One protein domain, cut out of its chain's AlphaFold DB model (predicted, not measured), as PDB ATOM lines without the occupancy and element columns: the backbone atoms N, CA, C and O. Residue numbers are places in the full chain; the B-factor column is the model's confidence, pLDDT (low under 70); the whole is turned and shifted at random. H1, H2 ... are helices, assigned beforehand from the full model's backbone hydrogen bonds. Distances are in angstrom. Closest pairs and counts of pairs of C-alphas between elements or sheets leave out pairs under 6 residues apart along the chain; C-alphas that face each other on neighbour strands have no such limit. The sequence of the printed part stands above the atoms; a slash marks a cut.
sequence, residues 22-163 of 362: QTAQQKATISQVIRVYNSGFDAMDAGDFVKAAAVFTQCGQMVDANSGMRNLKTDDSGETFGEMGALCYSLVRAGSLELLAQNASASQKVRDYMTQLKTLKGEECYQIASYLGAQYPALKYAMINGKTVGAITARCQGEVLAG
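AT A GLANCE: This is residues 22 to 163 of the 362 residues of an uncharacterized protein of Deinococcus sp. K2S05-167 (UniProt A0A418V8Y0). An elongated two-lobed model: at one end the long helix H1, H2 and H3 run up and down as a three-helix bundle, and at the other H6 lies between H5 and H8, packing closely on H8 and only loosely beside H5. Short helices H4 and H7 lie between the two lobes. The printed part has 142 residues with eight named helices, H1 to H8 in chain order, and no named strand; the class is all helix. The whole is compact, with a radius of gyration of the C-alphas of 16.7 A, and spans 58 by 33 by 20 A.

HOW THE PARTS SIT: H1, residues 22 to 45, touches H2, residues 49 to 65, with its residues 33 to 44 alone; they form a helical hairpin, opposite ways at a shallow tilt of 20 degrees, the closest C-alphas being those of Gly 40 and Ala 52, 4.6 A apart. H2 and H3, residues 81 to 93, form a second hairpin at a steep tilt of 40 degrees, closest at C-alphas Phe 56 and Cys 88, 5.1 A. H1 and H3 only just touch, with 3 pairs of C-alphas within 8 A, closest at Tyr 37 and Cys 88, 7.4 A. These three make an up-and-down bundle, each helix running against the one before. H4, residues 96 to 102, touches H2 at a steep tilt of 59 degrees, closest at C-alphas Val 50 and Ala 101, 4.4 A. H5, residues 104 to 116, and H4 only just touch, with 3 pairs within 8 A, only at the corner by their link, closest at C-alphas Leu 100 and Ser 107, 5.1 A. H5 and H6, residues 122 to 135, are close but not clearly touching, closest at C-alphas Tyr 113 and Ile 128, 6.7 A. H6 touches H8, residues 149 to 161, opposite ways at a steep tilt of 37 degrees, only just beyond shallow, closest at C-alphas Gly 122 and Val 160, 4.8 A. H7, residues 137 to 141, touches H6 and H8 only at the corner; its closest C-alphas to them are Lys 140 with Gly 133, 5.3 A, and with Gly 150, 4.8 A. H1 and H8 are apart. Every O i to N i+4 pair is within hydrogen-bond range in H1, H2, H4, H5, H6 and H8; H3 has 8 of 9, and H7 0 of 1 but 2 of 2 O i to N i+3 pairs.

IN THESE COORDINATES: H1 is 34.6 A long, from C-alpha 22 at (-110.294, -12.650, -9.667) to C-alpha 45 at (-120.954, -4.878, -41.673). H2 measures 24.2 A and H6 20.2 A. H8 ends at C-alpha 161, (-129.271, -24.531, -59.694).

THE WHOLE: The C-alphas of Gln 22 and Gly 163, the two farthest apart, are 59.3 A apart. The printed part has no cut. The link from H2 to H3, residues 66 to 80, is long. Mean pLDDT of the printed part is 72.4; 56 residues are under 70, among them 67 to 96.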
ATOM      1  N   GLN A  22    -110.967 -12.036  -8.513       42.09
ATOM      2  CA  GLN A  22    -110.294 -12.650  -9.667       42.09
ATOM      3  C   GLN A  22    -111.296 -13.165 -10.707       42.09
ATOM      4  O   GLN A  22    -111.128 -12.901 -11.893       42.09
ATOM      5  N   THR A  23    -112.386 -13.812 -10.287       58.34
ATOM      6  CA  THR A  23    -113.429 -14.278 -11.220       58.34
ATOM      7  C   THR A  23    -114.276 -13.138 -11.793       58.34
ATOM      8  O   THR A  23    -114.663 -13.199 -12.960       58.34
ATOM      9  N   ALA A  24    -114.546 -12.077 -11.026       56.91
ATOM     10  CA  ALA A  24    -115.241 -10.888 -11.526       56.91
ATOM     11  C   ALA A  24    -114.386 -10.090 -12.524       56.91
ATOM     12  O   ALA A  24    -114.890  -9.686 -13.570       56.91
ATOM     13  N   GLN A  25    -113.091  -9.917 -12.244       63.78
ATOM     14  CA  GLN A  25    -112.145  -9.233 -13.126       63.78
ATOM     15  C   GLN A  25    -111.917 -10.023 -14.421       63.78
ATOM     16  O   GLN A  25    -111.980  -9.444 -15.500       63.78
ATOM     17  N   GLN A  26    -111.759 -11.349 -14.341       65.06
ATOM     18  CA  GLN A  26    -111.675 -12.218 -15.524       65.06
ATOM     19  C   GLN A  26    -112.951 -12.144 -16.376       65.06
ATOM     20  O   GLN A  26    -112.871 -11.965 -17.590       65.06
ATOM     21  N   LYS A  27    -114.139 -12.195 -15.754       63.22
ATOM     22  CA  LYS A  27    -115.421 -12.024 -16.461       63.22
ATOM     23  C   LYS A  27    -115.561 -10.645 -17.101       63.22
ATOM     24  O   LYS A  27    -116.070 -10.550 -18.216       63.22
ATOM     25  N   ALA A  28    -115.112  -9.589 -16.424       67.12
ATOM     26  CA  ALA A  28    -115.123  -8.234 -16.963       67.12
ATOM     27  C   ALA A  28    -114.196  -8.109 -18.182       67.12
ATOM     28  O   ALA A  28    -114.608  -7.553 -19.198       67.12
ATOM     29  N   THR A  29    -112.993  -8.689 -18.122       70.69
ATOM     30  CA  THR A  29    -112.054  -8.712 -19.251       70.69
ATOM     31  C   THR A  29    -112.603  -9.515 -20.427       70.69
ATOM     32  O   THR A  29    -112.578  -9.021 -21.550       70.69
ATOM     33  N   ILE A  30    -113.172 -10.702 -20.189       67.25
ATOM     34  CA  ILE A  30    -113.818 -11.506 -21.240       67.25
ATOM     35  C   ILE A  30    -114.971 -10.721 -21.879       67.25
ATOM     36  O   ILE A  30    -115.029 -10.596 -23.098       67.25
ATOM     37  N   SER A  31    -115.836 -10.107 -21.069       69.19
ATOM     38  CA  SER A  31    -116.944  -9.278 -21.567       69.19
ATOM     39  C   SER A  31    -116.451  -8.071 -22.372       69.19
ATOM     40  O   SER A  31    -117.095  -7.645 -23.328       69.19
ATOM     41  N   GLN A  32    -115.306  -7.494 -22.001       73.62
ATOM     42  CA  GLN A  32    -114.688  -6.410 -22.755       73.62
ATOM     43  C   GLN A  32    -114.142  -6.895 -24.100       73.62
ATOM     44  O   GLN A  32    -114.389  -6.241 -25.109       73.62
ATOM     45  N   VAL A  33    -113.451  -8.036 -24.131       71.12
ATOM     46  CA  VAL A  33    -112.935  -8.627 -25.375       71.12
ATOM     47  C   VAL A  33    -114.077  -8.999 -26.314       71.12
ATOM     48  O   VAL A  33    -113.990  -8.681 -27.491       71.12
ATOM     49  N   ILE A  34    -115.177  -9.559 -25.802       67.94
ATOM     50  CA  ILE A  34    -116.385  -9.842 -26.596       67.94
ATOM     51  C   ILE A  34    -116.978  -8.561 -27.181       67.94
ATOM     52  O   ILE A  34    -117.316  -8.522 -28.360       67.94
ATOM     53  N   ARG A  35    -117.061  -7.482 -26.396       72.81
ATOM     54  CA  ARG A  35    -117.535  -6.190 -26.917       72.81
ATOM     55  C   ARG A  35    -116.644  -5.658 -28.039       72.81
ATOM     56  O   ARG A  35    -117.169  -5.220 -29.057       72.81
ATOM     57  N   VAL A  36    -115.323  -5.715 -27.867       76.19
ATOM     58  CA  VAL A  36    -114.355  -5.286 -28.889       76.19
ATOM     59  C   VAL A  36    -114.464  -6.173 -30.132       76.19
ATOM     60  O   VAL A  36    -114.629  -5.654 -31.230       76.19
ATOM     61  N   TYR A  37    -114.480  -7.494 -29.964       72.94
ATOM     62  CA  TYR A  37    -114.693  -8.473 -31.030       72.94
ATOM     63  C   TYR A  37    -115.955  -8.177 -31.848       72.94
ATOM     64  O   TYR A  37    -115.866  -7.979 -33.059       72.94
ATOM     65  N   ASN A  38    -117.109  -8.050 -31.185       73.62
ATOM     66  CA  ASN A  38    -118.388  -7.770 -31.841       73.62
ATOM     67  C   ASN A  38    -118.368  -6.422 -32.572       73.62
ATOM     68  O   ASN A  38    -118.811  -6.341 -33.712       73.62
ATOM     69  N   SER A  39    -117.756  -5.389 -31.983       76.75
ATOM     70  CA  SER A  39    -117.630  -4.084 -32.646       76.75
ATOM     71  C   SER A  39    -116.772  -4.111 -33.920       76.75
ATOM     72  O   SER A  39    -116.912  -3.232 -34.772       76.75
ATOM     73  N   GLY A  40    -115.890  -5.106 -34.067       73.00
ATOM     74  CA  GLY A  40    -115.117  -5.325 -35.289       73.00
ATOM     75  C   GLY A  40    -115.996  -5.855 -36.420       73.00
ATOM     76  O   GLY A  40    -115.888  -5.383 -37.552       73.00
ATOM     77  N   PHE A  41    -116.918  -6.770 -36.102       74.62
ATOM     78  CA  PHE A  41    -117.946  -7.224 -37.041       74.62
ATOM     79  C   PHE A  41    -118.916  -6.102 -37.391       74.62
ATOM     80  O   PHE A  41    -119.141  -5.876 -38.573       74.62
ATOM     81  N   ASP A  42    -119.373  -5.316 -36.411       75.88
ATOM     82  CA  ASP A  42    -120.238  -4.158 -36.672       75.88
ATOM     83  C   ASP A  42    -119.584  -3.165 -37.653       75.88
ATOM     84  O   ASP A  42    -120.237  -2.632 -38.552       75.88
ATOM     85  N   ALA A  43    -118.275  -2.922 -37.511       79.19
ATOM     86  CA  ALA A  43    -117.522  -2.065 -38.426       79.19
ATOM     87  C   ALA A  43    -117.402  -2.679 -39.832       79.19
ATOM     88  O   ALA A  43    -117.545  -1.971 -40.831       79.19
ATOM     89  N   MET A  44    -117.180  -3.991 -39.921       79.56
ATOM     90  CA  MET A  44    -117.120  -4.715 -41.190       79.56
ATOM     91  C   MET A  44    -118.480  -4.723 -41.909       79.56
ATOM     92  O   MET A  44    -118.532  -4.479 -43.114       79.56
ATOM     93  N   ASP A  45    -119.575  -4.911 -41.172       76.75
ATOM     94  CA  ASP A  45    -120.954  -4.878 -41.673       76.75
ATOM     95  C   ASP A  45    -121.350  -3.479 -42.167       76.75
ATOM     96  O   ASP A  45    -122.065  -3.331 -43.163       76.75
ATOM     97  N   ALA A  46    -120.837  -2.438 -41.504       79.62
ATOM     98  CA  ALA A  46    -120.975  -1.047 -41.928       79.62
ATOM     99  C   ALA A  46    -120.073  -0.674 -43.124       79.62
ATOM    100  O   ALA A  46    -120.210   0.418 -43.677       79.62
ATOM    101  N   GLY A  47    -119.154  -1.555 -43.538       78.81
ATOM    102  CA  GLY A  47    -118.192  -1.289 -44.611       78.81
ATOM    103  C   GLY A  47    -117.058  -0.328 -44.225       78.81
ATOM    104  O   GLY A  47    -116.413   0.250 -45.109       78.81
ATOM    105  N   ASP A  48    -116.824  -0.143 -42.922       85.75
ATOM    106  CA  ASP A  48    -115.714   0.624 -42.349       85.75
ATOM    107  C   ASP A  48    -114.528  -0.311 -42.065       85.75
ATOM    108  O   ASP A  48    -114.241  -0.714 -40.934       85.75
ATOM    109  N   PHE A  49    -113.842  -0.700 -43.141       85.19
ATOM    110  CA  PHE A  49    -112.755  -1.680 -43.083       85.19
ATOM    111  C   PHE A  49    -111.507  -1.160 -42.360       85.19
ATOM    112  O   PHE A  49    -110.760  -1.957 -41.794       85.19
ATOM    113  N   VAL A  50    -111.306   0.165 -42.318       85.50
ATOM    114  CA  VAL A  50    -110.225   0.799 -41.544       85.50
ATOM    115  C   VAL A  50    -110.463   0.578 -40.053       85.50
ATOM    116  O   VAL A  50    -109.579   0.092 -39.342       85.50
ATOM    117  N   LYS A  51    -111.679   0.869 -39.582       86.00
ATOM    118  CA  LYS A  51    -112.056   0.632 -38.189       86.00
ATOM    119  C   LYS A  51    -112.084  -0.855 -37.852       86.00
ATOM    120  O   LYS A  51    -111.574  -1.232 -36.800       86.00
ATOM    121  N   ALA A  52    -112.609  -1.703 -38.738       79.69
ATOM    122  CA  ALA A  52    -112.628  -3.151 -38.530       79.69
ATOM    123  C   ALA A  52    -111.207  -3.719 -38.354       79.69
ATOM    124  O   ALA A  52    -110.955  -4.452 -37.398       79.69
ATOM    125  N   ALA A  53    -110.258  -3.328 -39.213       82.12
ATOM    126  CA  ALA A  53    -108.861  -3.753 -39.109       82.12
ATOM    127  C   ALA A  53    -108.223  -3.332 -37.771       82.12
ATOM    128  O   ALA A  53    -107.578  -4.148 -37.105       82.12
ATOM    129  N   ALA A  54    -108.447  -2.086 -37.339       84.69
ATOM    130  CA  ALA A  54    -107.931  -1.585 -36.067       84.69
ATOM    131  C   ALA A  54    -108.523  -2.339 -34.862       84.69
ATOM    132  O   ALA A  54    -107.793  -2.725 -33.947       84.69
ATOM    133  N   VAL A  55    -109.832  -2.603 -34.881       83.69
ATOM    134  CA  VAL A  55    -110.537  -3.301 -33.799       83.69
ATOM    135  C   VAL A  55    -110.111  -4.765 -33.692       83.69
ATOM    136  O   VAL A  55    -109.845  -5.237 -32.586       83.69
ATOM    137  N   PHE A  56    -109.981  -5.492 -34.806       79.75
ATOM    138  CA  PHE A  56    -109.512  -6.881 -34.757       79.75
ATOM    139  C   PHE A  56    -108.029  -6.987 -34.372       79.75
ATOM    140  O   PHE A  56    -107.652  -7.918 -33.657       79.75
ATOM    141  N   THR A  57    -107.208  -5.995 -34.734       82.75
ATOM    142  CA  THR A  57    -105.826  -5.877 -34.238       82.75
ATOM    143  C   THR A  57    -105.805  -5.687 -32.719       82.75
ATOM    144  O   THR A  57    -105.099  -6.408 -32.011       82.75
ATOM    145  N   GLN A  58    -106.629  -4.771 -32.199       83.12
ATOM    146  CA  GLN A  58    -106.776  -4.544 -30.761       83.12
ATOM    147  C   GLN A  58    -107.291  -5.797 -30.040       83.12
ATOM    148  O   GLN A  58    -106.776  -6.151 -28.980       83.12
ATOM    149  N   CYS A  59    -108.271  -6.499 -30.614       79.75
ATOM    150  CA  CYS A  59    -108.781  -7.756 -30.070       79.75
ATOM    151  C   CYS A  59    -107.666  -8.801 -29.912       79.75
ATOM    152  O   CYS A  59    -107.523  -9.378 -28.832       79.75
ATOM    153  N   GLY A  60    -106.846  -9.010 -30.950       74.44
ATOM    154  CA  GLY A  60    -105.717  -9.944 -30.895       74.44
ATOM    155  C   GLY A  60    -104.743  -9.601 -29.764       74.44
ATOM    156  O   GLY A  60    -104.428 -10.453 -28.930       74.44
ATOM    157  N   GLN A  61    -104.361  -8.324 -29.660       79.88
ATOM    158  CA  GLN A  61    -103.472  -7.826 -28.602       79.88
ATOM    159  C   GLN A  61    -104.057  -8.037 -27.199       79.88
ATOM    160  O   GLN A  61    -103.339  -8.418 -26.272       79.88
ATOM    161  N   MET A  62    -105.365  -7.819 -27.030       75.88
ATOM    162  CA  MET A  62    -106.048  -8.047 -25.758       75.88
ATOM    163  C   MET A  62    -106.066  -9.525 -25.369       75.88
ATOM    164  O   MET A  62    -105.890  -9.828 -24.188       75.88
ATOM    165  N   VAL A  63    -106.256 -10.442 -26.322       70.56
ATOM    166  CA  VAL A  63    -106.226 -11.886 -26.041       70.56
ATOM    167  C   VAL A  63    -104.813 -12.351 -25.684       70.56
ATOM    168  O   VAL A  63    -104.651 -13.114 -24.730       70.56
ATOM    169  N   ASP A  64    -103.780 -11.839 -26.355       73.62
ATOM    170  CA  ASP A  64    -102.388 -12.184 -26.041       73.62
ATOM    171  C   ASP A  64    -101.940 -11.679 -24.667       73.62
ATOM    172  O   ASP A  64    -101.371 -12.450 -23.883       73.62
ATOM    173  N   ALA A  65    -102.280 -10.432 -24.325       76.69
ATOM    174  CA  ALA A  65    -102.035  -9.859 -22.998       76.69
ATOM    175  C   ALA A  65    -102.722 -10.653 -21.871       76.69
ATOM    176  O   ALA A  65    -102.343 -10.561 -20.706       76.69
ATOM    177  N   ASN A  66    -103.721 -11.461 -22.229       70.31
ATOM    178  CA  ASN A  66    -104.537 -12.259 -21.330       70.31
ATOM    179  C   ASN A  66    -104.426 -13.765 -21.616       70.31
ATOM    180  O   ASN A  66    -105.332 -14.540 -21.309       70.31
ATOM    181  N   SER A  67    -103.298 -14.199 -22.179       66.12
ATOM    182  CA  SER A  67    -103.062 -15.579 -22.625       66.12
ATOM    183  C   SER A  67    -103.247 -16.661 -21.546       66.12
ATOM    184  O   SER A  67    -103.515 -17.812 -21.888       66.12
ATOM    185  N   GLY A  68    -103.195 -16.309 -20.257       57.97
ATOM    186  CA  GLY A  68    -103.555 -17.201 -19.143       57.97
ATOM    187  C   GLY A  68    -105.047 -17.570 -19.070       57.97
ATOM    188  O   GLY A  68    -105.420 -18.452 -18.303       57.97
ATOM    189  N   MET A  69    -105.905 -16.923 -19.867       64.62
ATOM    190  CA  MET A  69    -107.357 -17.141 -19.916       64.62
ATOM    191  C   MET A  69    -107.826 -17.977 -21.115       64.62
ATOM    192  O   MET A  69    -109.028 -18.172 -21.270       64.62
ATOM    193  N   ARG A  70    -106.917 -18.512 -21.949       61.91
ATOM    194  CA  ARG A  70    -107.248 -19.210 -23.215       61.91
ATOM    195  C   ARG A  70    -108.283 -20.335 -23.083       61.91
ATOM    196  O   ARG A  70    -109.056 -20.524 -24.009       61.91
ATOM    197  N   ASN A  71    -108.319 -21.037 -21.949       56.94
ATOM    198  CA  ASN A  71    -109.222 -22.175 -21.714       56.94
ATOM    199  C   ASN A  71    -110.588 -21.775 -21.130       56.94
ATOM    200  O   ASN A  71    -111.431 -22.638 -20.878       56.94
ATOM    201  N   LEU A  72    -110.808 -20.485 -20.856       57.12
ATOM    202  CA  LEU A  72    -112.092 -19.999 -20.369       57.12
ATOM    203  C   LEU A  72    -113.065 -19.902 -21.545       57.12
ATOM    204  O   LEU A  72    -112.753 -19.299 -22.570       57.12
ATOM    205  N   LYS A  73    -114.244 -20.505 -21.386       53.53
ATOM    206  CA  LYS A  73    -115.321 -20.395 -22.372       53.53
ATOM    207  C   LYS A  73    -115.878 -18.979 -22.369       53.53
ATOM    208  O   LYS A  73    -116.186 -18.433 -21.304       53.53
ATOM    209  N   THR A  74    -115.999 -18.405 -23.555       52.44
ATOM    210  CA  THR A  74    -116.691 -17.140 -23.768       52.44
ATOM    211  C   THR A  74    -118.167 -17.436 -23.966       52.44
ATOM    212  O   THR A  74    -118.504 -18.283 -24.781       52.44
ATOM    213  N   ASP A  75    -118.992 -16.807 -23.124       52.38
ATOM    214  CA  ASP A  75    -120.460 -16.883 -23.085       52.38
ATOM    215  C   ASP A  75    -121.133 -18.134 -23.717       52.38
ATOM    216  O   ASP A  75    -120.712 -19.265 -23.473       52.38
ATOM    217  N   ASP A  76    -122.287 -17.973 -24.370       40.03
ATOM    218  CA  ASP A  76    -123.190 -19.063 -24.765       40.03
ATOM    219  C   ASP A  76    -122.820 -19.710 -26.124       40.03
ATOM    220  O   ASP A  76    -123.543 -20.601 -26.579       40.03
ATOM    221  N   SER A  77    -121.710 -19.310 -26.770       36.72
ATOM    222  CA  SER A  77    -121.244 -19.873 -28.056       36.72
ATOM    223  C   SER A  77    -120.409 -21.152 -27.916       36.72
ATOM    224  O   SER A  77    -120.264 -21.908 -28.873       36.72
ATOM    225  N   GLY A  78    -119.874 -21.423 -26.721       39.50
ATOM    226  CA  GLY A  78    -119.000 -22.572 -26.475       39.50
ATOM    227  C   GLY A  78    -117.577 -22.412 -27.017       39.50
ATOM    228  O   GLY A  78    -116.756 -23.290 -26.744       39.50
ATOM    229  N   GLU A  79    -117.286 -21.303 -27.702       47.19
ATOM    230  CA  GLU A  79    -115.940 -20.943 -28.133       47.19
ATOM    231  C   GLU A  79    -115.074 -20.598 -26.919       47.19
ATOM    232  O   GLU A  79    -115.528 -20.094 -25.881       47.19
ATOM    233  N   THR A  80    -113.798 -20.929 -27.016       57.78
ATOM    234  CA  THR A  80    -112.825 -20.562 -25.996       57.78
ATOM    235  C   THR A  80    -112.289 -19.161 -26.263       57.78
ATOM    236  O   THR A  80    -112.145 -18.720 -27.403       57.78
ATOM    237  N   PHE A  81    -111.909 -18.459 -25.199       61.81
ATOM    238  CA  PHE A  81    -111.235 -17.163 -25.299       61.81
ATOM    239  C   PHE A  81    -109.988 -17.229 -26.205       61.81
ATOM    240  O   PHE A  81    -109.649 -16.260 -26.885       61.81
ATOM    241  N   GLY A  82    -109.322 -18.390 -26.254       56.62
ATOM    242  CA  GLY A  82    -108.227 -18.659 -27.187       56.62
ATOM    243  C   GLY A  82    -108.654 -18.734 -28.659       56.62
ATOM    244  O   GLY A  82    -107.942 -18.206 -29.514       56.62
ATOM    245  N   GLU A  83    -109.805 -19.336 -28.962       63.97
ATOM    246  CA  GLU A  83    -110.364 -19.421 -30.323       63.97
ATOM    247  C   GLU A  83    -110.776 -18.045 -30.855       63.97
ATOM    248  O   GLU A  83    -110.445 -17.715 -31.995       63.97
ATOM    249  N   MET A  84    -111.374 -17.192 -30.015       64.56
ATOM    250  CA  MET A  84    -111.650 -15.794 -30.377       64.56
ATOM    251  C   MET A  84    -110.374 -15.028 -30.746       64.56
ATOM    252  O   MET A  84    -110.358 -14.285 -31.725       64.56
ATOM    253  N   GLY A  85    -109.281 -15.234 -30.001       62.97
ATOM    254  CA  GLY A  85    -107.980 -14.644 -30.332       62.97
ATOM    255  C   GLY A  85    -107.438 -15.129 -31.672       62.97
ATOM    256  O   GLY A  85    -106.987 -14.322 -32.485       62.97
ATOM    257  N   ALA A  86    -107.523 -16.436 -31.931       65.12
ATOM    258  CA  ALA A  86    -107.122 -17.012 -33.210       65.12
ATOM    259  C   ALA A  86    -107.944 -16.434 -34.377       65.12
ATOM    260  O   ALA A  86    -107.376 -16.097 -35.417       65.12
ATOM    261  N   LEU A  87    -109.251 -16.236 -34.180       66.44
ATOM    262  CA  LEU A  87    -110.147 -15.586 -35.136       66.44
ATOM    263  C   LEU A  87    -109.778 -14.116 -35.373       66.44
ATOM    264  O   LEU A  87    -109.592 -13.735 -36.529       66.44
ATOM    265  N   CYS A  88    -109.584 -13.322 -34.313       69.69
ATOM    266  CA  CYS A  88    -109.153 -11.922 -34.416       69.69
ATOM    267  C   CYS A  88    -107.874 -11.778 -35.240       69.69
ATOM    268  O   CYS A  88    -107.801 -10.938 -36.137       69.69
ATOM    269  N   TYR A  89    -106.899 -12.658 -35.008       65.94
ATOM    270  CA  TYR A  89    -105.685 -12.677 -35.807       65.94
ATOM    271  C   TYR A  89    -105.918 -13.159 -37.235       65.94
ATOM    272  O   TYR A  89    -105.379 -12.554 -38.153       65.94
ATOM    273  N   SER A  90    -106.721 -14.197 -37.462       65.12
ATOM    274  CA  SER A  90    -106.977 -14.709 -38.816       65.12
ATOM    275  C   SER A  90    -107.642 -13.672 -39.734       65.12
ATOM    276  O   SER A  90    -107.300 -13.596 -40.912       65.12
ATOM    277  N   LEU A  91    -108.523 -12.827 -39.187       65.06
ATOM    278  CA  LEU A  91    -109.254 -11.799 -39.935       65.06
ATOM    279  C   LEU A  91    -108.353 -10.639 -40.387       65.06
ATOM    280  O   LEU A  91    -108.568 -10.081 -41.462       65.06
ATOM    281  N   VAL A  92    -107.321 -10.309 -39.603       61.00
ATOM    282  CA  VAL A  92    -106.325  -9.278 -39.948       61.00
ATOM    283  C   VAL A  92    -105.193  -9.870 -40.791       61.00
ATOM    284  O   VAL A  92    -104.861  -9.354 -41.854       61.00
ATOM    285  N   ARG A  93    -104.636 -11.008 -40.362       55.41
ATOM    286  CA  ARG A  93    -103.432 -11.641 -40.927       55.41
ATOM    287  C   ARG A  93    -103.656 -12.274 -42.302       55.41
ATOM    288  O   ARG A  93    -102.689 -12.505 -43.018       55.41
ATOM    289  N   ALA A  94    -104.911 -12.505 -42.699       55.97
ATOM    290  CA  ALA A  94    -105.265 -12.838 -44.080       55.97
ATOM    291  C   ALA A  94    -105.042 -11.664 -45.062       55.97
ATOM    292  O   ALA A  94    -105.315 -11.807 -46.254       55.97
ATOM    293  N   GLY A  95    -104.606 -10.490 -44.583       63.88
ATOM    294  CA  GLY A  95    -104.285  -9.308 -45.388       63.88
ATOM    295  C   GLY A  95    -105.500  -8.637 -46.031       63.88
ATOM    296  O   GLY A  95    -105.385  -7.542 -46.567       63.88
ATOM    297  N   SER A  96    -106.685  -9.252 -45.964       69.88
ATOM    298  CA  SER A  96    -107.885  -8.794 -46.667       69.88
ATOM    299  C   SER A  96    -108.408  -7.469 -46.110       69.88
ATOM    300  O   SER A  96    -108.724  -6.567 -46.880       69.88
ATOM    301  N   LEU A  97    -108.479  -7.331 -44.780       72.19
ATOM    302  CA  LEU A  97    -108.939  -6.095 -44.138       72.19
ATOM    303  C   LEU A  97    -107.898  -4.976 -44.233       72.19
ATOM    304  O   LEU A  97    -108.273  -3.830 -44.456       72.19
ATOM    305  N   GLU A  98    -106.604  -5.295 -44.142       74.25
ATOM    306  CA  GLU A  98    -105.525  -4.318 -44.346       74.25
ATOM    307  C   GLU A  98    -105.505  -3.790 -45.787       74.25
ATOM    308  O   GLU A  98    -105.414  -2.583 -46.003       74.25
ATOM    309  N   LEU A  99    -105.675  -4.674 -46.775       75.88
ATOM    310  CA  LEU A  99    -105.719  -4.306 -48.189       75.88
ATOM    311  C   LEU A  99    -106.941  -3.442 -48.519       75.88
ATOM    312  O   LEU A  99    -106.831  -2.493 -49.296       75.88
ATOM    313  N   LEU A 100    -108.093  -3.717 -47.899       80.38
ATOM    314  CA  LEU A 100    -109.270  -2.854 -48.009       80.38
ATOM    315  C   LEU A 100    -109.041  -1.507 -47.313       80.38
ATOM    316  O   LEU A 100    -109.300  -0.468 -47.920       80.38
ATOM    317  N   ALA A 101    -108.497  -1.502 -46.094       79.19
ATOM    318  CA  ALA A 101    -108.214  -0.282 -45.338       79.19
ATOM    319  C   ALA A 101    -107.245   0.666 -46.069       79.19
ATOM    320  O   ALA A 101    -107.402   1.883 -45.996       79.19
ATOM    321  N   GLN A 102    -106.272   0.119 -46.800       81.62
ATOM    322  CA  GLN A 102    -105.265   0.892 -47.533       81.62
ATOM    323  C   GLN A 102    -105.707   1.294 -48.950       81.62
ATOM    324  O   GLN A 102    -105.097   2.179 -49.550       81.62
ATOM    325  N   ASN A 103    -106.765   0.686 -49.499       85.12
ATOM    326  CA  ASN A 103    -107.228   0.944 -50.863       85.12
ATOM    327  C   ASN A 103    -108.688   1.420 -50.889       85.12
ATOM    328  O   ASN A 103    -109.632   0.628 -50.936       85.12
ATOM    329  N   ALA A 104    -108.867   2.743 -50.942       82.00
ATOM    330  CA  ALA A 104    -110.181   3.385 -50.958       82.00
ATOM    331  C   ALA A 104    -111.073   2.931 -52.131       82.00
ATOM    332  O   ALA A 104    -112.281   2.766 -51.953       82.00
ATOM    333  N   SER A 105    -110.487   2.684 -53.308       83.12
ATOM    334  CA  SER A 105    -111.233   2.240 -54.494       83.12
ATOM    335  C   SER A 105    -111.745   0.802 -54.354       83.12
ATOM    336  O   SER A 105    -112.911   0.528 -54.640       83.12
ATOM    337  N   ALA A 106    -110.912  -0.103 -53.827       83.06
ATOM    338  CA  ALA A 106    -111.306  -1.477 -53.525       83.06
ATOM    339  C   ALA A 106    -112.363  -1.514 -52.413       83.06
ATOM    340  O   ALA A 106    -113.381  -2.187 -52.550       83.06
ATOM    341  N   SER A 107    -112.166  -0.717 -51.359       84.12
ATOM    342  CA  SER A 107    -113.141  -0.519 -50.284       84.12
ATOM    343  C   SER A 107    -114.507  -0.067 -50.800       84.12
ATOM    344  O   SER A 107    -115.529  -0.631 -50.409       84.12
ATOM    345  N   GLN A 108    -114.545   0.928 -51.692       85.44
ATOM    346  CA  GLN A 108    -115.802   1.408 -52.263       85.44
ATOM    347  C   GLN A 108    -116.484   0.323 -53.099       85.44
ATOM    348  O   GLN A 108    -117.662   0.048 -52.889       85.44
ATOM    349  N   LYS A 109    -115.728  -0.364 -53.962       87.44
ATOM    350  CA  LYS A 109    -116.252  -1.464 -54.780       87.44
ATOM    351  C   LYS A 109    -116.853  -2.588 -53.928       87.44
ATOM    352  O   LYS A 109    -117.914  -3.111 -54.257       87.44
ATOM    353  N   VAL A 110    -116.207  -2.942 -52.814       86.00
ATOM    354  CA  VAL A 110    -116.744  -3.931 -51.868       86.00
ATOM    355  C   VAL A 110    -118.042  -3.440 -51.222       86.00
ATOM    356  O   VAL A 110    -118.996  -4.212 -51.157       86.00
ATOM    357  N   ARG A 111    -118.127  -2.174 -50.793       85.25
ATOM    358  CA  ARG A 111    -119.375  -1.606 -50.243       85.25
ATOM    359  C   ARG A 111    -120.522  -1.638 -51.249       85.25
ATOM    360  O   ARG A 111    -121.651  -1.978 -50.883       85.25
ATOM    361  N   ASP A 112    -120.232  -1.328 -52.508       88.19
ATOM    362  CA  ASP A 112    -121.222  -1.365 -53.581       88.19
ATOM    363  C   ASP A 112    -121.725  -2.799 -53.792       88.19
ATOM    364  O   ASP A 112    -122.934  -3.033 -53.817       88.19
ATOM    365  N   TYR A 113    -120.824  -3.785 -53.827       90.31
ATOM    366  CA  TYR A 113    -121.193  -5.201 -53.916       90.31
ATOM    367  C   TYR A 113    -121.970  -5.706 -52.696       90.31
ATOM    368  O   TYR A 113    -122.990  -6.370 -52.868       90.31
ATOM    369  N   MET A 114    -121.570  -5.356 -51.471       84.50
ATOM    370  CA  MET A 114    -122.338  -5.694 -50.264       84.50
ATOM    371  C   MET A 114    -123.744  -5.079 -50.291       84.50
ATOM    372  O   MET A 114    -124.701  -5.681 -49.805       84.50
ATOM    373  N   THR A 115    -123.893  -3.896 -50.890       87.62
ATOM    374  CA  THR A 115    -125.199  -3.255 -51.085       87.62
ATOM    375  C   THR A 115    -126.029  -3.982 -52.138       87.62
ATOM    376  O   THR A 115    -127.193  -4.277 -51.882       87.62
ATOM    377  N   GLN A 116    -125.437  -4.335 -53.280       88.38
ATOM    378  CA  GLN A 116    -126.112  -5.085 -54.343       88.38
ATOM    379  C   GLN A 116    -126.571  -6.475 -53.869       88.38
ATOM    380  O   GLN A 116    -127.696  -6.889 -54.145       88.38
ATOM    381  N   LEU A 117    -125.763  -7.172 -53.063       85.38
ATOM    382  CA  LEU A 117    -126.112  -8.486 -52.504       85.38
ATOM    383  C   LEU A 117    -127.359  -8.478 -51.603       85.38
ATOM    384  O   LEU A 117    -127.935  -9.540 -51.344       85.38
ATOM    385  N   LYS A 118    -127.820  -7.303 -51.149       83.94
ATOM    386  CA  LYS A 118    -129.088  -7.171 -50.411       83.94
ATOM    387  C   LYS A 118    -130.299  -7.507 -51.277       83.94
ATOM    388  O   LYS A 118    -131.302  -7.971 -50.733       83.94
ATOM    389  N   THR A 119    -130.224  -7.262 -52.584       81.00
ATOM    390  CA  THR A 119    -131.367  -7.345 -53.506       81.00
ATOM    391  C   THR A 119    -131.171  -8.361 -54.628       81.00
ATOM    392  O   THR A 119    -132.164  -8.902 -55.114       81.00
ATOM    393  N   LEU A 120    -129.925  -8.652 -55.013       84.44
ATOM    394  CA  LEU A 120    -129.619  -9.595 -56.086       84.44
ATOM    395  C   LEU A 120    -130.007 -11.041 -55.744       84.44
ATOM    396  O   LEU A 120    -129.994 -11.472 -54.584       84.44
ATOM    397  N   LYS A 121    -130.309 -11.798 -56.805       79.12
ATOM    398  CA  LYS A 121    -130.684 -13.218 -56.796       79.12
ATOM    399  C   LYS A 121    -130.006 -13.962 -57.946       79.12
ATOM    400  O   LYS A 121    -129.486 -13.330 -58.863       79.12
ATOM    401  N   GLY A 122    -130.020 -15.291 -57.897       74.56
ATOM    402  CA  GLY A 122    -129.546 -16.148 -58.985       74.56
ATOM    403  C   GLY A 122    -128.078 -15.913 -59.363       74.56
ATOM    404  O   GLY A 122    -127.221 -15.744 -58.492       74.56
ATOM    405  N   GLU A 123    -127.797 -15.928 -60.667       79.69
ATOM    406  CA  GLU A 123    -126.443 -15.949 -61.248       79.69
ATOM    407  C   GLU A 123    -125.610 -14.730 -60.838       79.69
ATOM    408  O   GLU A 123    -124.496 -14.875 -60.334       79.69
ATOM    409  N   GLU A 124    -126.176 -13.529 -60.969       83.75
ATOM    410  CA  GLU A 124    -125.499 -12.271 -60.635       83.75
ATOM    411  C   GLU A 124    -125.154 -12.197 -59.144       83.75
ATOM    412  O   GLU A 124    -124.051 -11.796 -58.765       83.75
ATOM    413  N   CYS A 125    -126.062 -12.662 -58.276       86.06
ATOM    414  CA  CYS A 125    -125.773 -12.761 -56.849       86.06
ATOM    415  C   CYS A 125    -124.642 -13.759 -56.563       86.06
ATOM    416  O   CYS A 125    -123.740 -13.462 -55.775       86.06
ATOM    417  N   TYR A 126    -124.676 -14.939 -57.191       82.31
ATOM    418  CA  TYR A 126    -123.666 -15.973 -56.972       82.31
ATOM    419  C   TYR A 126    -122.276 -15.508 -57.414       82.31
ATOM    420  O   TYR A 126    -121.310 -15.688 -56.669       82.31
ATOM    421  N   GLN A 127    -122.173 -14.861 -58.575       86.50
ATOM    422  CA  GLN A 127    -120.908 -14.337 -59.094       86.50
ATOM    423  C   GLN A 127    -120.299 -13.288 -58.155       86.50
ATOM    424  O   GLN A 127    -119.122 -13.391 -57.803       86.50
ATOM    425  N   ILE A 128    -121.096 -12.321 -57.689       87.69
ATOM    426  CA  ILE A 128    -120.612 -11.259 -56.796       87.69
ATOM    427  C   ILE A 128    -120.221 -11.820 -55.423       87.69
ATOM    428  O   ILE A 128    -119.142 -11.505 -54.915       87.69
ATOM    429  N   ALA A 129    -121.052 -12.676 -54.826       82.50
ATOM    430  CA  ALA A 129    -120.774 -13.244 -53.508       82.50
ATOM    431  C   ALA A 129    -119.556 -14.190 -53.532       82.50
ATOM    432  O   ALA A 129    -118.735 -14.177 -52.610       82.50
ATOM    433  N   SER A 130    -119.385 -14.957 -54.616       81.06
ATOM    434  CA  SER A 130    -118.210 -15.815 -54.825       81.06
ATOM    435  C   SER A 130    -116.936 -15.000 -55.037       81.06
ATOM    436  O   SER A 130    -115.906 -15.311 -54.440       81.06
ATOM    437  N   TYR A 131    -117.004 -13.925 -55.831       86.56
ATOM    438  CA  TYR A 131    -115.881 -13.011 -56.035       86.56
ATOM    439  C   TYR A 131    -115.402 -12.397 -54.714       86.56
ATOM    440  O   TYR A 131    -114.204 -12.421 -54.429       86.56
ATOM    441  N   LEU A 132    -116.329 -11.899 -53.884       84.19
ATOM    442  CA  LEU A 132    -115.992 -11.326 -52.578       84.19
ATOM    443  C   LEU A 132    -115.325 -12.352 -51.656       84.19
ATOM    444  O   LEU A 132    -114.300 -12.042 -51.058       84.19
ATOM    445  N   GLY A 133    -115.864 -13.572 -51.569       74.94
ATOM    446  CA  GLY A 133    -115.296 -14.630 -50.729       74.94
ATOM    447  C   GLY A 133    -113.913 -15.111 -51.184       74.94
ATOM    448  O   GLY A 133    -113.092 -15.465 -50.343       74.94
ATOM    449  N   ALA A 134    -113.644 -15.102 -52.493       79.19
ATOM    450  CA  ALA A 134    -112.356 -15.511 -53.053       79.19
ATOM    451  C   ALA A 134    -111.275 -14.428 -52.911       79.19
ATOM    452  O   ALA A 134    -110.145 -14.735 -52.542       79.19
ATOM    453  N   GLN A 135    -111.613 -13.166 -53.200       81.56
ATOM    454  CA  GLN A 135    -110.656 -12.053 -53.154       81.56
ATOM    455  C   GLN A 135    -110.444 -11.499 -51.744       81.56
ATOM    456  O   GLN A 135    -109.355 -11.033 -51.418       81.56
ATOM    457  N   TYR A 136    -111.470 -11.568 -50.893       81.38
ATOM    458  CA  TYR A 136    -111.432 -11.036 -49.533       81.38
ATOM    459  C   TYR A 136    -111.992 -12.067 -48.539       81.38
ATOM    460  O   TYR A 136    -113.104 -11.897 -48.034       81.38
ATOM    461  N   PRO A 137    -111.234 -13.131 -48.211       75.38
ATOM    462  CA  PRO A 137    -111.702 -14.224 -47.352       75.38
ATOM    463  C   PRO A 137    -112.329 -13.792 -46.020       75.38
ATOM    464  O   PRO A 137    -113.295 -14.410 -45.570       75.38
ATOM    465  N   ALA A 138    -111.837 -12.707 -45.409       71.31
ATOM    466  CA  ALA A 138    -112.402 -12.153 -44.174       71.31
ATOM    467  C   ALA A 138    -113.886 -11.746 -44.317       71.31
ATOM    468  O   ALA A 138    -114.664 -11.903 -43.377       71.31
ATOM    469  N   LEU A 139    -114.310 -11.307 -45.509       76.81
ATOM    470  CA  LEU A 139    -115.691 -10.890 -45.771       76.81
ATOM    471  C   LEU A 139    -116.682 -12.051 -45.780       76.81
ATOM    472  O   LEU A 139    -117.880 -11.803 -45.692       76.81
ATOM    473  N   LYS A 140    -116.225 -13.311 -45.823       71.19
ATOM    474  CA  LYS A 140    -117.109 -14.483 -45.699       71.19
ATOM    475  C   LYS A 140    -117.993 -14.402 -44.449       71.19
ATOM    476  O   LYS A 140    -119.111 -14.918 -44.478       71.19
ATOM    477  N   TYR A 141    -117.500 -13.751 -43.395       67.88
ATOM    478  CA  TYR A 141    -118.175 -13.589 -42.109       67.88
ATOM    479  C   TYR A 141    -118.934 -12.263 -41.960       67.88
ATOM    480  O   TYR A 141    -119.656 -12.104 -40.982       67.88
ATOM    481  N   ALA A 142    -118.807 -11.333 -42.912       68.19
ATOM    482  CA  ALA A 142    -119.553 -10.077 -42.895       68.19
ATOM    483  C   ALA A 142    -121.052 -10.332 -43.093       68.19
ATOM    484  O   ALA A 142    -121.441 -11.187 -43.897       68.19
ATOM    485  N   MET A 143    -121.892  -9.591 -42.378       67.50
ATOM    486  CA  MET A 143    -123.340  -9.739 -42.380       67.50
ATOM    487  C   MET A 143    -124.009  -8.753 -43.334       67.50
ATOM    488  O   MET A 143    -123.741  -7.555 -43.365       67.50
ATOM    489  N   ILE A 144    -124.974  -9.268 -44.087       68.62
ATOM    490  CA  ILE A 144    -125.858  -8.513 -44.966       68.62
ATOM    491  C   ILE A 144    -127.281  -9.009 -44.686       68.62
ATOM    492  O   ILE A 144    -127.596 -10.182 -44.882       68.62
ATOM    493  N   ASN A 145    -128.154  -8.124 -44.188       73.25
ATOM    494  CA  ASN A 145    -129.535  -8.449 -43.792       73.25
ATOM    495  C   ASN A 145    -129.639  -9.666 -42.846       73.25
ATOM    496  O   ASN A 145    -130.515 -10.517 -43.000       73.25
ATOM    497  N   GLY A 146    -128.724  -9.770 -41.876       62.38
ATOM    498  CA  GLY A 146    -128.723 -10.864 -40.903       62.38
ATOM    499  C   GLY A 146    -128.188 -12.203 -41.433       62.38
ATOM    500  O   GLY A 146    -128.353 -13.215 -40.758       62.38
ATOM    501  N   LYS A 147    -127.571 -12.236 -42.623       64.94
ATOM    502  CA  LYS A 147    -126.916 -13.426 -43.193       64.94
ATOM    503  C   LYS A 147    -125.465 -13.120 -43.541       64.94
ATOM    504  O   LYS A 147    -125.186 -12.049 -44.067       64.94
ATOM    505  N   THR A 148    -124.561 -14.067 -43.313       69.56
ATOM    506  CA  THR A 148    -123.161 -13.906 -43.722       69.56
ATOM    507  C   THR A 148    -123.025 -13.935 -45.246       69.56
ATOM    508  O   THR A 148    -123.823 -14.590 -45.927       69.56
ATOM    509  N   VAL A 149    -121.994 -13.294 -45.805       70.69
ATOM    510  CA  VAL A 149    -121.685 -13.389 -47.246       70.69
ATOM    511  C   VAL A 149    -121.545 -14.852 -47.672       70.69
ATOM    512  O   VAL A 149    -122.104 -15.232 -48.695       70.69
ATOM    513  N   GLY A 150    -120.912 -15.708 -46.858       65.50
ATOM    514  CA  GLY A 150    -120.827 -17.146 -47.141       65.50
ATOM    515  C   GLY A 150    -122.193 -17.839 -47.255       65.50
ATOM    516  O   GLY A 150    -122.402 -18.654 -48.155       65.50
ATOM    517  N   ALA A 151    -123.153 -17.483 -46.395       67.38
ATOM    518  CA  ALA A 151    -124.520 -17.998 -46.478       67.38
ATOM    519  C   ALA A 151    -125.283 -17.442 -47.696       67.38
ATOM    520  O   ALA A 151    -126.102 -18.149 -48.289       67.38
ATOM    521  N   ILE A 152    -125.010 -16.196 -48.093       71.62
ATOM    522  CA  ILE A 152    -125.580 -15.578 -49.299       71.62
ATOM    523  C   ILE A 152    -125.052 -16.262 -50.560       71.62
ATOM    524  O   ILE A 152    -125.857 -16.587 -51.431       71.62
ATOM    525  N   THR A 153    -123.750 -16.560 -50.633       74.31
ATOM    526  CA  THR A 153    -123.155 -17.322 -51.740       74.31
ATOM    527  C   THR A 153    -123.854 -18.668 -51.911       74.31
ATOM    528  O   THR A 153    -124.320 -18.972 -53.006       74.31
ATOM    529  N   ALA A 154    -124.019 -19.432 -50.825       66.06
ATOM    530  CA  ALA A 154    -124.690 -20.734 -50.860       66.06
ATOM    531  C   ALA A 154    -126.171 -20.635 -51.279       66.06
ATOM    532  O   ALA A 154    -126.654 -21.458 -52.057       66.06
ATOM    533  N   ARG A 155    -126.897 -19.608 -50.805       77.62
ATOM    534  CA  ARG A 155    -128.274 -19.330 -51.247       77.62
ATOM    535  C   ARG A 155    -128.321 -19.071 -52.750       77.62
ATOM    536  O   ARG A 155    -129.114 -19.692 -53.447       77.62
ATOM    537  N   CYS A 156    -127.496 -18.148 -53.234       75.00
ATOM    538  CA  CYS A 156    -127.534 -17.715 -54.627       75.00
ATOM    539  C   CYS A 156    -127.086 -18.822 -55.581       75.00
ATOM    540  O   CYS A 156    -127.697 -19.001 -56.629       75.00
ATOM    541  N   GLN A 157    -126.129 -19.652 -55.165       72.69
ATOM    542  CA  GLN A 157    -125.806 -20.892 -55.864       72.69
ATOM    543  C   GLN A 157    -127.027 -21.821 -55.967       72.69
ATOM    544  O   GLN A 157    -127.306 -22.360 -57.032       72.69
ATOM    545  N   GLY A 158    -127.796 -21.979 -54.883       64.75
ATOM    546  CA  GLY A 158    -129.022 -22.785 -54.886       64.75
ATOM    547  C   GLY A 158    -130.098 -22.246 -55.833       64.75
ATOM    548  O   GLY A 158    -130.787 -23.024 -56.486       64.75
ATOM    549  N   GLU A 159    -130.214 -20.921 -55.959       67.88
ATOM    550  CA  GLU A 159    -131.143 -20.268 -56.891       67.88
ATOM    551  C   GLU A 159    -130.737 -20.466 -58.361       67.88
ATOM    552  O   GLU A 159    -131.604 -20.724 -59.193       67.88
ATOM    553  N   VAL A 160    -129.436 -20.415 -58.679       69.88
ATOM    554  CA  VAL A 160    -128.915 -20.740 -60.024       69.88
ATOM    555  C   VAL A 160    -129.258 -22.180 -60.403       69.88
ATOM    556  O   VAL A 160    -129.706 -22.468 -61.512       69.88
ATOM    557  N   LEU A 161    -129.093 -23.101 -59.454       65.00
ATOM    558  CA  LEU A 161    -129.271 -24.531 -59.694       65.00
ATOM    559  C   LEU A 161    -130.751 -24.949 -59.761       65.00
ATOM    560  O   LEU A 161    -131.069 -26.000 -60.325       65.00
ATOM    561  N   ALA A 162    -131.672 -24.117 -59.267       63.84
ATOM    562  CA  ALA A 162    -133.112 -24.378 -59.284       63.84
ATOM    563  C   ALA A 162    -133.735 -24.395 -60.697       63.84
ATOM    564  O   ALA A 162    -134.769 -25.032 -60.886       63.84
ATOM    565  N   GLY A 163    -133.118 -23.741 -61.693       62.59
ATOM    566  CA  GLY A 163    -133.597 -23.727 -63.086       62.59
ATOM    567  C   GLY A 163    -133.196 -24.949 -63.922       62.59
ATOM    568  O   GLY A 163    -133.617 -25.086 -65.068       62.59
TER     569      GLY A 163